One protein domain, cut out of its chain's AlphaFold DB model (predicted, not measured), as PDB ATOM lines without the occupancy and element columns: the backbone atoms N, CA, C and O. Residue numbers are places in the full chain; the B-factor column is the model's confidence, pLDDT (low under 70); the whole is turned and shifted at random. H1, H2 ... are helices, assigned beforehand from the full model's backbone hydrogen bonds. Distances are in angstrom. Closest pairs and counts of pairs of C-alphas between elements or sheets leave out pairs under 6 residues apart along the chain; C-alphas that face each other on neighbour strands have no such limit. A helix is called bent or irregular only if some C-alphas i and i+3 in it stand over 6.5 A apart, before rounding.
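AT A GLANCE: This is residues 21 to 124 of the 134 residues of an uncharacterized protein of Candidatus Rokubacteria bacterium (UniProt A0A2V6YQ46). Look for a flat V of two long helices, H3 and H5, which meet near their last residues, with little H1 in the opening of the V and H2 near the first residues of H3. H4 packs on the other side of H5 as a helical hairpin, and residues 89 to 94, of which 89 to 92 belong to H4, stick out. The printed part has 104 residues with five named helices, H1 to H5 in order, and no named strand: all helix. It is only just loose, close to compact, with a radius of gyration of the C-alphas of 15.8 A and spans of 41 by 39 by 16 A.

IN THESE COORDINATES: Find C-alpha 21 at (14.676, 43.431, 23.670), where H1, residues 21 to 26, begins. H2 takes residues 34 to 40. H3 runs 36.6 A through residues 47 to 71, H4 28.4 A through 73 to 92, and H5 37.1 A through 101 to 124, ending at (17.017, 57.304, 5.109). H5 is irregular, but only just: C-alphas 121 and 124 are 6.9 A apart.

HOW THE PARTS SIT: H1 touches H3 at Val 22 and Gly 59, the closest C-alphas, 6.1 A, and H5 at Val 23 and Met 109, 6.4 A. H2 and H3, a hairpin, only just touch, with 3 pairs of C-alphas within 8 A, the closest Val 38 and Ala 49, 6.9 A. H3 touches H5 with residues 63 to 71 alone, closest at the C-alphas of Ala 67 and Gly 119, 4.0 A, at a steep tilt of 52 degrees, the same way. H4 and H5 touch, closest at the C-alphas of Ala 79 and Ile 115, 6.5 A, opposite ways at a shallow tilt of 33 degrees, only just short of steep. H1 and H4 are apart. Every O i to N i+4 pair is within hydrogen-bond range in H1, H2, H3 and H4; in H5, 17 of 20 are.

THE WHOLE: The C-alphas of Pro 47 and Trp 93, the two farthest apart, are 46.8 A apart. The printed part has no cut and no long link. Confidence is under 70 at residues 69 to 73 and 120 to 124.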
ATOM      1  N   LEU A  21      15.814  44.138  23.079       89.75
ATOM      2  CA  LEU A  21      14.676  43.431  23.670       89.75
ATOM      3  C   LEU A  21      14.387  42.111  22.956       89.75
ATOM      4  O   LEU A  21      14.270  41.090  23.618       89.75
ATOM      5  N   VAL A  22      14.295  42.107  21.624       90.75
ATOM      6  CA  VAL A  22      13.997  40.888  20.854       90.75
ATOM      7  C   VAL A  22      15.116  39.857  21.012       90.75
ATOM      8  O   VAL A  22      14.848  38.698  21.336       90.75
ATOM      9  N   VAL A  23      16.375  40.263  20.835       88.56
ATOM     10  CA  VAL A  23      17.526  39.353  20.945       88.56
ATOM     11  C   VAL A  23      17.667  38.847  22.384       88.56
ATOM     12  O   VAL A  23      17.761  37.641  22.603       88.56
ATOM     13  N   GLY A  24      17.593  39.745  23.370       85.69
ATOM     14  CA  GLY A  24      17.713  39.425  24.790       85.69
ATOM     15  C   GLY A  24      16.561  38.584  25.337       85.69
ATOM     16  O   GLY A  24      16.795  37.698  26.157       85.69
ATOM     17  N   ALA A  25      15.334  38.793  24.855       89.94
ATOM     18  CA  ALA A  25      14.198  37.936  25.184       89.94
ATOM     19  C   ALA A  25      14.335  36.540  24.560       89.94
ATOM     20  O   ALA A  25      13.864  35.568  25.141       89.94
ATOM     21  N   THR A  26      15.012  36.417  23.413       89.94
ATOM     22  CA  THR A  26      15.263  35.121  22.763       89.94
ATOM     23  C   THR A  26      16.263  34.294  23.547       89.94
ATOM     24  O   THR A  26      15.973  33.165  23.951       89.94
ATOM     25  N   TYR A  27      17.438  34.869  23.775       87.12
ATOM     26  CA  TYR A  27      18.533  34.202  24.444       87.12
ATOM     27  C   TYR A  27      19.339  35.221  25.229       87.12
ATOM     28  O   TYR A  27      19.867  36.171  24.665       87.12
ATOM     29  N   ASN A  28      19.463  34.992  26.529       87.12
ATOM     30  CA  ASN A  28      20.387  35.701  27.396       87.12
ATOM     31  C   ASN A  28      20.984  34.684  28.382       87.12
ATOM     32  O   ASN A  28      20.360  33.651  28.634       87.12
ATOM     33  N   PRO A  29      22.176  34.943  28.943       81.88
ATOM     34  CA  PRO A  29      22.814  34.015  29.878       81.88
ATOM     35  C   PRO A  29      22.117  33.957  31.249       81.88
ATOM     36  O   PRO A  29      22.555  33.228  32.134       81.88
ATOM     37  N   THR A  30      21.036  34.718  31.447       85.44
ATOM     38  CA  THR A  30      20.227  34.677  32.666       85.44
ATOM     39  C   THR A  30      19.096  33.650  32.538       85.44
ATOM     40  O   THR A  30      18.820  33.100  31.471       85.44
ATOM     41  N   ARG A  31      18.386  33.401  33.644       81.25
ATOM     42  CA  ARG A  31      17.193  32.534  33.647       81.25
ATOM     43  C   ARG A  31      15.992  33.168  32.933       81.25
ATOM     44  O   ARG A  31      15.042  32.462  32.618       81.25
ATOM     45  N   TYR A  32      16.037  34.472  32.662       84.19
ATOM     46  CA  TYR A  32      14.943  35.248  32.082       84.19
ATOM     47  C   TYR A  32      15.047  35.349  30.554       84.19
ATOM     48  O   TYR A  32      15.001  36.443  29.998       84.19
ATOM     49  N   SER A  33      15.219  34.224  29.859       90.06
ATOM     50  CA  SER A  33      15.131  34.151  28.393       90.06
ATOM     51  C   SER A  33      14.096  33.120  27.966       90.06
ATOM     52  O   SER A  33      13.857  32.142  28.675       90.06
ATOM     53  N   TYR A  34      13.501  33.311  26.787       90.12
ATOM     54  CA  TYR A  34      12.575  32.350  26.194       90.12
ATOM     55  C   TYR A  34      13.223  30.965  26.081       90.12
ATOM     56  O   TYR A  34      12.615  29.968  26.467       90.12
ATOM     57  N   TYR A  35      14.489  30.905  25.651       88.62
ATOM     58  CA  TYR A  35      15.246  29.657  25.609       88.62
ATOM     59  C   TYR A  35      15.391  29.000  26.990       88.62
ATOM     60  O   TYR A  35      15.110  27.812  27.133       88.62
ATOM     61  N   ALA A  36      15.800  29.755  28.018       88.12
ATOM     62  CA  ALA A  36      15.941  29.216  29.373       88.12
ATOM     63  C   ALA A  36      14.597  28.734  29.939       88.12
ATOM     64  O   ALA A  36      14.545  27.694  30.598       88.12
ATOM     65  N   TRP A  37      13.513  29.448  29.638       90.44
ATOM     66  CA  TRP A  37      12.165  29.076  30.044       90.44
ATOM     67  C   TRP A  37      11.695  27.776  29.378       90.44
ATOM     68  O   TRP A  37      11.342  26.840  30.090       90.44
ATOM     69  N   VAL A  38      11.781  27.656  28.050       90.38
ATOM     70  CA  VAL A  38      11.412  26.418  27.327       90.38
ATOM     71  C   VAL A  38      12.299  25.239  27.739       90.38
ATOM     72  O   VAL A  38      11.832  24.110  27.890       90.38
ATOM     73  N   LYS A  39      13.589  25.487  27.987       89.44
ATOM     74  CA  LYS A  39      14.497  24.463  28.515       89.44
ATOM     75  C   LYS A  39      14.069  23.994  29.909       89.44
ATOM     76  O   LYS A  39      14.145  22.804  30.195       89.44
ATOM     77  N   SER A  40      13.603  24.905  30.770       89.00
ATOM     78  CA  SER A  40      13.139  24.567  32.125       89.00
ATOM     79  C   SER A  40      11.862  23.723  32.146       89.00
ATOM     80  O   SER A  40      11.640  22.997  33.107       89.00
ATOM     81  N   THR A  41      11.059  23.765  31.078       87.06
ATOM     82  CA  THR A  41       9.866  22.921  30.910       87.06
ATOM     83  C   THR A  41      10.170  21.593  30.211       87.06
ATOM     84  O   THR A  41       9.247  20.926  29.761       87.06
ATOM     85  N   GLY A  42      11.445  21.220  30.044       87.44
ATOM     86  CA  GLY A  42      11.824  19.982  29.355       87.44
ATOM     87  C   GLY A  42      11.472  19.971  27.865       87.44
ATOM     88  O   GLY A  42      11.277  18.902  27.300       87.44
ATOM     89  N   PHE A  43      11.378  21.147  27.227       85.38
ATOM     90  CA  PHE A  43      10.905  21.308  25.845       85.38
ATOM     91  C   PHE A  43       9.452  20.863  25.605       85.38
ATOM     92  O   PHE A  43       9.057  20.617  24.466       85.38
ATOM     93  N   GLU A  44       8.619  20.821  26.648       87.38
ATOM     94  CA  GLU A  44       7.178  20.651  26.471       87.38
ATOM     95  C   GLU A  44       6.547  21.881  25.800       87.38
ATOM     96  O   GLU A  44       6.510  22.985  26.356       87.38
ATOM     97  N   TRP A  45       5.996  21.682  24.602       85.31
ATOM     98  CA  TRP A  45       5.347  22.725  23.804       85.31
ATOM     99  C   TRP A  45       3.937  23.042  24.309       85.31
ATOM    100  O   TRP A  45       2.929  22.678  23.707       85.31
ATOM    101  N   ARG A  46       3.856  23.741  25.442       88.75
ATOM    102  CA  ARG A  46       2.584  24.209  26.012       88.75
ATOM    103  C   ARG A  46       2.059  25.432  25.242       88.75
ATOM    104  O   ARG A  46       2.871  26.226  24.758       88.75
ATOM    105  N   PRO A  47       0.733  25.668  25.185       91.19
ATOM    106  CA  PRO A  47       0.164  26.798  24.440       91.19
ATOM    107  C   PRO A  47       0.791  28.174  24.750       91.19
ATOM    108  O   PRO A  47       1.073  28.909  23.803       91.19
ATOM    109  N   PRO A  48       1.113  28.528  26.018       90.94
ATOM    110  CA  PRO A  48       1.792  29.792  26.315       90.94
ATOM    111  C   PRO A  48       3.196  29.886  25.708       90.94
ATOM    112  O   PRO A  48       3.595  30.957  25.258       90.94
ATOM    113  N   ALA A  49       3.943  28.775  25.671       90.50
ATOM    114  CA  ALA A  49       5.286  28.744  25.099       90.50
ATOM    115  C   ALA A  49       5.241  28.999  23.595       90.50
ATOM    116  O   ALA A  49       5.940  29.875  23.095       90.50
ATOM    117  N   VAL A  50       4.330  28.320  22.896       91.38
ATOM    118  CA  VAL A  50       4.126  28.522  21.457       91.38
ATOM    119  C   VAL A  50       3.710  29.963  21.159       91.38
ATOM    120  O   VAL A  50       4.292  30.590  20.279       91.38
ATOM    121  N   PHE A  51       2.760  30.522  21.916       92.62
ATOM    122  CA  PHE A  51       2.301  31.899  21.719       92.62
ATOM    123  C   PHE A  51       3.437  32.921  21.872       92.62
ATOM    124  O   PHE A  51       3.655  33.741  20.980       92.62
ATOM    125  N   VAL A  52       4.200  32.846  22.967       93.12
ATOM    126  CA  VAL A  52       5.343  33.744  23.200       93.12
ATOM    127  C   VAL A  52       6.414  33.553  22.125       93.12
ATOM    128  O   VAL A  52       6.950  34.539  21.621       93.12
ATOM    129  N   GLY A  53       6.680  32.311  21.715       92.06
ATOM    130  CA  GLY A  53       7.597  32.005  20.622       92.06
ATOM    131  C   GLY A  53       7.179  32.652  19.299       92.06
ATOM    132  O   GLY A  53       8.015  33.238  18.614       92.06
ATOM    133  N   VAL A  54       5.886  32.624  18.961       94.75
ATOM    134  CA  VAL A  54       5.349  33.279  17.756       94.75
ATOM    135  C   VAL A  54       5.474  34.799  17.847       94.75
ATOM    136  O   VAL A  54       5.928  35.426  16.891       94.75
ATOM    137  N   VAL A  55       5.136  35.408  18.987       94.50
ATOM    138  CA  VAL A  55       5.304  36.861  19.199       94.50
ATOM    139  C   VAL A  55       6.766  37.274  19.014       94.50
ATOM    140  O   VAL A  55       7.067  38.257  18.333       94.50
ATOM    141  N   LEU A  56       7.690  36.491  19.567       93.50
ATOM    142  CA  LEU A  56       9.123  36.714  19.435       93.50
ATOM    143  C   LEU A  56       9.591  36.566  17.978       93.50
ATOM    144  O   LEU A  56      10.377  37.381  17.493       93.50
ATOM    145  N   LEU A  57       9.068  35.571  17.257       92.25
ATOM    146  CA  LEU A  57       9.347  35.347  15.840       92.25
ATOM    147  C   LEU A  57       8.852  36.510  14.967       92.25
ATOM    148  O   LEU A  57       9.558  36.927  14.049       92.25
ATOM    149  N   VAL A  58       7.693  37.096  15.285       92.69
ATOM    150  CA  VAL A  58       7.218  38.336  14.650       92.69
ATOM    151  C   VAL A  58       8.192  39.488  14.917       92.69
ATOM    152  O   VAL A  58       8.551  40.209  13.984       92.69
ATOM    153  N   GLY A  59       8.678  39.634  16.153       89.88
ATOM    154  CA  GLY A  59       9.704  40.623  16.504       89.88
ATOM    155  C   GLY A  59      10.980  40.472  15.668       89.88
ATOM    156  O   GLY A  59      11.440  41.438  15.053       89.88
ATOM    157  N   TRP A  60      11.503  39.247  15.562       90.50
ATOM    158  CA  TRP A  60      12.642  38.922  14.698       90.50
ATOM    159  C   TRP A  60      12.377  39.246  13.234       90.50
ATOM    160  O   TRP A  60      13.215  39.870  12.582       90.50
ATOM    161  N   PHE A  61      11.210  38.862  12.718       90.12
ATOM    162  CA  PHE A  61      10.831  39.126  11.337       90.12
ATOM    163  C   PHE A  61      10.824  40.626  11.028       90.12
ATOM    164  O   PHE A  61      11.356  41.044   9.998       90.12
ATOM    165  N   VAL A  62      10.284  41.453  11.929       86.50
ATOM    166  CA  VAL A  62      10.292  42.915  11.791       86.50
ATOM    167  C   VAL A  62      11.724  43.454  11.789       86.50
ATOM    168  O   VAL A  62      12.092  44.172  10.856       86.50
ATOM    169  N   CYS A  63      12.550  43.071  12.768       84.06
ATOM    170  CA  CYS A  63      13.956  43.483  12.852       84.06
ATOM    171  C   CYS A  63      14.734  43.138  11.575       84.06
ATOM    172  O   CYS A  63      15.371  44.004  10.971       84.06
ATOM    173  N   LEU A  64      14.640  41.885  11.124       79.62
ATOM    174  CA  LEU A  64      15.343  41.390   9.942       79.62
ATOM    175  C   LEU A  64      14.852  42.074   8.671       79.62
ATOM    176  O   LEU A  64      15.658  42.529   7.862       79.62
ATOM    177  N   ARG A  65      13.536  42.206   8.493       79.12
ATOM    178  CA  ARG A  65      12.965  42.842   7.301       79.12
ATOM    179  C   ARG A  65      13.380  44.306   7.191       79.12
ATOM    180  O   ARG A  65      13.688  44.769   6.093       79.12
ATOM    181  N   LEU A  66      13.411  45.029   8.310       76.44
ATOM    182  CA  LEU A  66      13.849  46.424   8.345       76.44
ATOM    183  C   LEU A  66      15.360  46.557   8.101       76.44
ATOM    184  O   LEU A  66      15.771  47.455   7.359       76.44
ATOM    185  N   ALA A  67      16.178  45.655   8.647       72.88
ATOM    186  CA  ALA A  67      17.619  45.632   8.400       72.88
ATOM    187  C   ALA A  67      17.947  45.309   6.928       72.88
ATOM    188  O   ALA A  67      18.675  46.056   6.266       72.88
ATOM    189  N   LEU A  68      17.339  44.255   6.374       72.50
ATOM    190  CA  LEU A  68      17.553  43.805   4.995       72.50
ATOM    191  C   LEU A  68      17.097  44.842   3.963       72.50
ATOM    192  O   LEU A  68      17.806  45.099   2.990       72.50
ATOM    193  N   ARG A  69      15.951  45.496   4.194       69.88
ATOM    194  CA  ARG A  69      15.438  46.566   3.321       69.88
ATOM    195  C   ARG A  69      16.359  47.792   3.280       69.88
ATOM    196  O   ARG A  69      16.336  48.545   2.307       69.88
ATOM    197  N   SER A  70      17.152  48.011   4.325       59.75
ATOM    198  CA  SER A  70      17.928  49.239   4.507       59.75
ATOM    199  C   SER A  70      19.339  49.190   3.954       59.75
ATOM    200  O   SER A  70      19.778  50.233   3.485       59.75
ATOM    201  N   TYR A  71      20.011  48.032   3.945       58.59
ATOM    202  CA  TYR A  71      21.361  47.870   3.378       58.59
ATOM    203  C   TYR A  71      21.429  46.966   2.145       58.59
ATOM    204  O   TYR A  71      22.317  47.172   1.321       58.59
ATOM    205  N   GLY A  72      20.451  46.079   1.940       62.78
ATOM    206  CA  GLY A  72      20.613  44.903   1.084       62.78
ATOM    207  C   GLY A  72      21.334  43.790   1.853       62.78
ATOM    208  O   GLY A  72      22.092  44.073   2.784       62.78
ATOM    209  N   GLY A  73      21.107  42.523   1.488       65.31
ATOM    210  CA  GLY A  73      21.690  41.370   2.195       65.31
ATOM    211  C   GLY A  73      23.221  41.425   2.322       65.31
ATOM    212  O   GLY A  73      23.770  41.002   3.335       65.31
ATOM    213  N   LEU A  74      23.897  42.051   1.352       70.75
ATOM    214  CA  LEU A  74      25.347  42.272   1.350       70.75
ATOM    215  C   LEU A  74      25.847  43.140   2.511       70.75
ATOM    216  O   LEU A  74      26.885  42.831   3.079       70.75
ATOM    217  N   GLY A  75      25.131  44.200   2.897       70.56
ATOM    218  CA  GLY A  75      25.574  45.047   4.010       70.56
ATOM    219  C   GLY A  75      25.421  44.361   5.366       70.56
ATOM    220  O   GLY A  75      26.267  44.535   6.237       70.56
ATOM    221  N   LEU A  76      24.389  43.521   5.517       72.12
ATOM    222  CA  LEU A  76      24.235  42.669   6.698       72.12
ATOM    223  C   LEU A  76      25.380  41.648   6.784       72.12
ATOM    224  O   LEU A  76      25.978  41.488   7.845       72.12
ATOM    225  N   LEU A  77      25.722  41.016   5.655       76.94
ATOM    226  CA  LEU A  77      26.861  40.103   5.544       76.94
ATOM    227  C   LEU A  77      28.190  40.792   5.865       76.94
ATOM    228  O   LEU A  77      28.962  40.250   6.648       76.94
ATOM    229  N   LEU A  78      28.445  41.988   5.323       79.12
ATOM    230  CA  LEU A  78      29.664  42.754   5.607       79.12
ATOM    231  C   LEU A  78      29.760  43.157   7.079       79.12
ATOM    232  O   LEU A  78      30.826  43.024   7.667       79.12
ATOM    233  N   ALA A  79      28.665  43.622   7.687       80.06
ATOM    234  CA  ALA A  79      28.648  43.972   9.107       80.06
ATOM    235  C   ALA A  79      28.925  42.747   9.990       80.06
ATOM    236  O   ALA A  79      29.699  42.827  10.943       80.06
ATOM    237  N   ASN A  80      28.339  41.600   9.637       79.50
ATOM    238  CA  ASN A  80      28.586  40.340  10.323       79.50
ATOM    239  C   ASN A  80      30.036  39.864  10.143       79.50
ATOM    240  O   ASN A  80      30.670  39.467  11.114       79.50
ATOM    241  N   ALA A  81      30.580  39.946   8.926       83.06
ATOM    242  CA  ALA A  81      31.965  39.590   8.630       83.06
ATOM    243  C   ALA A  81      32.958  40.505   9.361       83.06
ATOM    244  O   ALA A  81      33.925  40.018   9.937       83.06
ATOM    245  N   PHE A  82      32.689  41.813   9.399       85.31
ATOM    246  CA  PHE A  82      33.486  42.782  10.146       85.31
ATOM    247  C   PHE A  82      33.495  42.467  11.643       85.31
ATOM    248  O   PHE A  82      34.561  42.421  12.248       85.31
ATOM    249  N   LEU A  83      32.330  42.200  12.243       85.31
ATOM    250  CA  LEU A  83      32.246  41.837  13.659       85.31
ATOM    251  C   LEU A  83      32.911  40.493  13.961       85.31
ATOM    252  O   LEU A  83      33.616  40.386  14.958       85.31
ATOM    253  N   ALA A  84      32.743  39.493  13.096       84.19
ATOM    254  CA  ALA A  84      33.428  38.211  13.232       84.19
ATOM    255  C   ALA A  84      34.956  38.381  13.175       84.19
ATOM    256  O   ALA A  84      35.663  37.842  14.024       84.19
ATOM    257  N   ALA A  85      35.464  39.177  12.228       86.44
ATOM    258  CA  ALA A  85      36.886  39.490  12.116       86.44
ATOM    259  C   ALA A  85      37.402  40.304  13.315       86.44
ATOM    260  O   ALA A  85      38.489  40.032  13.815       86.44
ATOM    261  N   LEU A  86      36.615  41.261  13.816       85.50
ATOM    262  CA  LEU A  86      36.948  42.031  15.013       85.50
ATOM    263  C   LEU A  86      37.043  41.124  16.243       85.50
ATOM    264  O   LEU A  86      38.006  41.221  16.998       85.50
ATOM    265  N   TYR A  87      36.086  40.213  16.428       85.06
ATOM    266  CA  TYR A  87      36.153  39.231  17.508       85.06
ATOM    267  C   TYR A  87      37.350  38.307  17.374       85.06
ATOM    268  O   TYR A  87      38.021  38.053  18.369       85.06
ATOM    269  N   TRP A  88      37.661  37.857  16.159       82.62
ATOM    270  CA  TRP A  88      38.860  37.068  15.902       82.62
ATOM    271  C   TRP A  88      40.135  37.833  16.280       82.62
ATOM    272  O   TRP A  88      41.011  37.284  16.946       82.62
ATOM    273  N   LEU A  89      40.231  39.111  15.907       86.25
ATOM    274  CA  LEU A  89      41.370  39.967  16.234       86.25
ATOM    275  C   LEU A  89      41.521  40.151  17.749       86.25
ATOM    276  O   LEU A  89      42.593  39.915  18.295       86.25
ATOM    277  N   VAL A  90      40.449  40.516  18.452       84.38
ATOM    278  CA  VAL A  90      40.500  40.727  19.909       84.38
ATOM    279  C   VAL A  90      40.750  39.404  20.648       84.38
ATOM    280  O   VAL A  90      41.448  39.387  21.663       84.38
ATOM    281  N   ALA A  91      40.251  38.277  20.125       84.56
ATOM    282  CA  ALA A  91      40.561  36.948  20.650       84.56
ATOM    283  C   ALA A  91      42.045  36.609  20.464       84.56
ATOM    284  O   ALA A  91      42.652  36.059  21.377       84.56
ATOM    285  N   SER A  92      42.647  36.993  19.332       84.62
ATOM    286  CA  SER A  92      44.081  36.789  19.082       84.62
ATOM    287  C   SER A  92      44.984  37.554  20.058       84.62
ATOM    288  O   SER A  92      46.109  37.132  20.304       84.62
ATOM    289  N   TRP A  93      44.485  38.633  20.670       87.69
ATOM    290  CA  TRP A  93      45.175  39.369  21.738       87.69
ATOM    291  C   TRP A  93      44.950  38.785  23.141       87.69
ATOM    292  O   TRP A  93      45.497  39.304  24.112       87.69
ATOM    293  N   GLY A  94      44.138  37.732  23.274       83.75
ATOM    294  CA  GLY A  94      43.798  37.128  24.566       83.75
ATOM    295  C   GLY A  94      42.852  37.971  25.428       83.75
ATOM    296  O   GLY A  94      42.708  37.711  26.616       83.75
ATOM    297  N   TRP A  95      42.209  38.995  24.858       82.00
ATOM    298  CA  TRP A  95      41.329  39.905  25.605       82.00
ATOM    299  C   TRP A  95      39.883  39.416  25.690       82.00
ATOM    300  O   TRP A  95      39.100  39.947  26.480       82.00
ATOM    301  N   LEU A  96      39.502  38.417  24.885       81.06
ATOM    302  CA  LEU A  96      38.199  37.785  25.042       81.06
ATOM    303  C   LEU A  96      38.237  36.772  26.189       81.06
ATOM    304  O   LEU A  96      39.097  35.893  26.198       81.06
ATOM    305  N   PRO A  97      37.256  36.805  27.102       79.88
ATOM    306  CA  PRO A  97      37.085  35.768  28.107       79.88
ATOM    307  C   PRO A  97      36.434  34.531  27.462       79.88
ATOM    308  O   PRO A  97      35.260  34.250  27.696       79.88
ATOM    309  N   ILE A  98      37.187  33.809  26.620       78.06
ATOM    310  CA  ILE A  98      36.705  32.653  25.826       78.06
ATOM    311  C   ILE A  98      36.210  31.505  26.732       78.06
ATOM    312  O   ILE A  98      35.360  30.705  26.353       78.06
ATOM    313  N   GLU A  99      36.695  31.464  27.969       83.81
ATOM    314  CA  GLU A  99      36.290  30.499  28.995       83.81
ATOM    315  C   GLU A  99      34.956  30.872  29.665       83.81
ATOM    316  O   GLU A  99      34.272  30.023  30.239       83.81
ATOM    317  N   ASN A 100      34.540  32.141  29.579       85.06
ATOM    318  CA  ASN A 100      33.314  32.633  30.193       85.06
ATOM    319  C   ASN A 100      32.180  32.709  29.163       85.06
ATOM    320  O   ASN A 100      31.952  33.728  28.504       85.06
ATOM    321  N   VAL A 101      31.402  31.628  29.091       83.44
ATOM    322  CA  VAL A 101      30.240  31.504  28.196       83.44
ATOM    323  C   VAL A 101      29.242  32.657  28.367       83.44
ATOM    324  O   VAL A 101      28.669  33.124  27.381       83.44
ATOM    325  N   ALA A 102      29.039  33.157  29.591       83.00
ATOM    326  CA  ALA A 102      28.123  34.271  29.831       83.00
ATOM    327  C   ALA A 102      28.642  35.580  29.221       83.00
ATOM    328  O   ALA A 102      27.872  36.300  28.585       83.00
ATOM    329  N   ALA A 103      29.938  35.868  29.362       80.38
ATOM    330  CA  ALA A 103      30.547  37.058  28.774       80.38
ATOM    331  C   ALA A 103      30.471  37.031  27.238       80.38
ATOM    332  O   ALA A 103      30.041  38.010  26.631       80.38
ATOM    333  N   ILE A 104      30.785  35.889  26.617       84.12
ATOM    334  CA  ILE A 104      30.678  35.702  25.158       84.12
ATOM    335  C   ILE A 104      29.227  35.851  24.684       84.12
ATOM    336  O   ILE A 104      28.969  36.472  23.654       84.12
ATOM    337  N   SER A 105      28.266  35.329  25.450       83.00
ATOM    338  CA  SER A 105      26.836  35.431  25.128       83.00
ATOM    339  C   SER A 105      26.344  36.880  25.122       83.00
ATOM    340  O   SER A 105      25.614  37.281  24.215       83.00
ATOM    341  N   TRP A 106      26.762  37.686  26.105       83.25
ATOM    342  CA  TRP A 106      26.457  39.121  26.145       83.25
ATOM    343  C   TRP A 106      27.101  39.883  24.985       83.25
ATOM    344  O   TRP A 106      26.440  40.713  24.361       83.25
ATOM    345  N   LEU A 107      28.356  39.563  24.661       84.44
ATOM    346  CA  LEU A 107      29.076  40.117  23.511       84.44
ATOM    347  C   LEU A 107      28.308  39.855  22.204       84.44
ATOM    348  O   LEU A 107      27.992  40.779  21.454       84.44
ATOM    349  N   GLY A 108      27.935  38.592  21.969       83.75
ATOM    350  CA  GLY A 108      27.179  38.175  20.790       83.75
ATOM    351  C   GLY A 108      25.816  38.861  20.702       83.75
ATOM    352  O   GLY A 108      25.459  39.388  19.649       83.75
ATOM    353  N   MET A 109      25.083  38.935  21.817       85.00
ATOM    354  CA  MET A 109      23.813  39.661  21.884       85.00
ATOM    355  C   MET A 109      23.979  41.131  21.494       85.00
ATOM    356  O   MET A 109      23.225  41.631  20.655       85.00
ATOM    357  N   PHE A 110      24.958  41.817  22.089       84.00
ATOM    358  CA  PHE A 110      25.206  43.229  21.824       84.00
ATOM    359  C   PHE A 110      25.558  43.460  20.353       84.00
ATOM    360  O   PHE A 110      25.007  44.358  19.717       84.00
ATOM    361  N   SER A 111      26.400  42.602  19.775       82.81
ATOM    362  CA  SER A 111      26.733  42.638  18.350       82.81
ATOM    363  C   SER A 111      25.531  42.474  17.442       82.81
ATOM    364  O   SER A 111      25.350  43.274  16.527       82.81
ATOM    365  N   VAL A 112      24.700  41.461  17.682       82.56
ATOM    366  CA  VAL A 112      23.520  41.209  16.849       82.56
ATOM    367  C   VAL A 112      22.544  42.380  16.944       82.56
ATOM    368  O   VAL A 112      22.058  42.865  15.920       82.56
ATOM    369  N   ALA A 113      22.309  42.899  18.151       83.00
ATOM    370  CA  ALA A 113      21.465  44.071  18.351       83.00
ATOM    371  C   ALA A 113      22.027  45.318  17.645       83.00
ATOM    372  O   ALA A 113      21.275  46.044  16.990       83.00
ATOM    373  N   ALA A 114      23.343  45.544  17.714       78.62
ATOM    374  CA  ALA A 114      24.011  46.653  17.040       78.62
ATOM    375  C   ALA A 114      23.891  46.551  15.512       78.62
ATOM    376  O   ALA A 114      23.497  47.525  14.871       78.62
ATOM    377  N   ILE A 115      24.141  45.370  14.930       80.50
ATOM    378  CA  ILE A 115      23.968  45.124  13.489       80.50
ATOM    379  C   ILE A 115      22.536  45.450  13.062       80.50
ATOM    380  O   ILE A 115      22.330  46.153  12.071       80.50
ATOM    381  N   LEU A 116      21.539  44.957  13.802       80.06
ATOM    382  CA  LEU A 116      20.131  45.196  13.489       80.06
ATOM    383  C   LEU A 116      19.776  46.682  13.592       80.06
ATOM    384  O   LEU A 116      19.103  47.207  12.709       80.06
ATOM    385  N   ALA A 117      20.244  47.383  14.624       79.50
ATOM    386  CA  ALA A 117      19.954  48.799  14.825       79.50
ATOM    387  C   ALA A 117      20.589  49.705  13.769       79.50
ATOM    388  O   ALA A 117      19.917  50.586  13.223       79.50
ATOM    389  N   VAL A 118      21.862  49.456  13.446       74.19
ATOM    390  CA  VAL A 118      22.561  50.102  12.331       74.19
ATOM    391  C   VAL A 118      21.779  49.819  11.054       74.19
ATOM    392  O   VAL A 118      21.318  50.761  10.406       74.19
ATOM    393  N   GLY A 119      21.496  48.530  10.815       71.06
ATOM    394  CA  GLY A 119      20.568  47.971   9.835       71.06
ATOM    395  C   GLY A 119      19.350  48.855   9.596       71.06
ATOM    396  O   GLY A 119      19.178  49.425   8.527       71.06
ATOM    397  N   MET A 120      18.519  49.015  10.619       69.62
ATOM    398  CA  MET A 120      17.251  49.740  10.553       69.62
ATOM    399  C   MET A 120      17.380  51.252  10.307       69.62
ATOM    400  O   MET A 120      16.380  51.894   9.992       69.62
ATOM    401  N   SER A 121      18.570  51.835  10.455       66.62
ATOM    402  CA  SER A 121      18.763  53.292  10.466       66.62
ATOM    403  C   SER A 121      19.255  53.860   9.130       66.62
ATOM    404  O   SER A 121      19.125  55.055   8.868       66.62
ATOM    405  N   TRP A 122      19.745  53.012   8.224       63.22
ATOM    406  CA  TRP A 122      20.316  53.432   6.932       63.22
ATOM    407  C   TRP A 122      19.303  53.686   5.822       63.22
ATOM    408  O   TRP A 122      19.633  54.265   4.784       63.22
ATOM    409  N   THR A 123      18.041  53.306   6.030       52.16
ATOM    410  CA  THR A 123      16.959  53.459   5.042       52.16
ATOM    411  C   THR A 123      16.749  54.907   4.588       52.16
ATOM    412  O   THR A 123      16.170  55.144   3.526       52.16
ATOM    413  N   HIS A 124      17.217  55.882   5.368       53.91
ATOM    414  CA  HIS A 124      17.017  57.304   5.109       53.91
ATOM    415  C   HIS A 124      18.155  57.963   4.316       53.91
ATOM    416  O   HIS A 124      17.880  58.838   3.497       53.91
TER     417      HIS A 124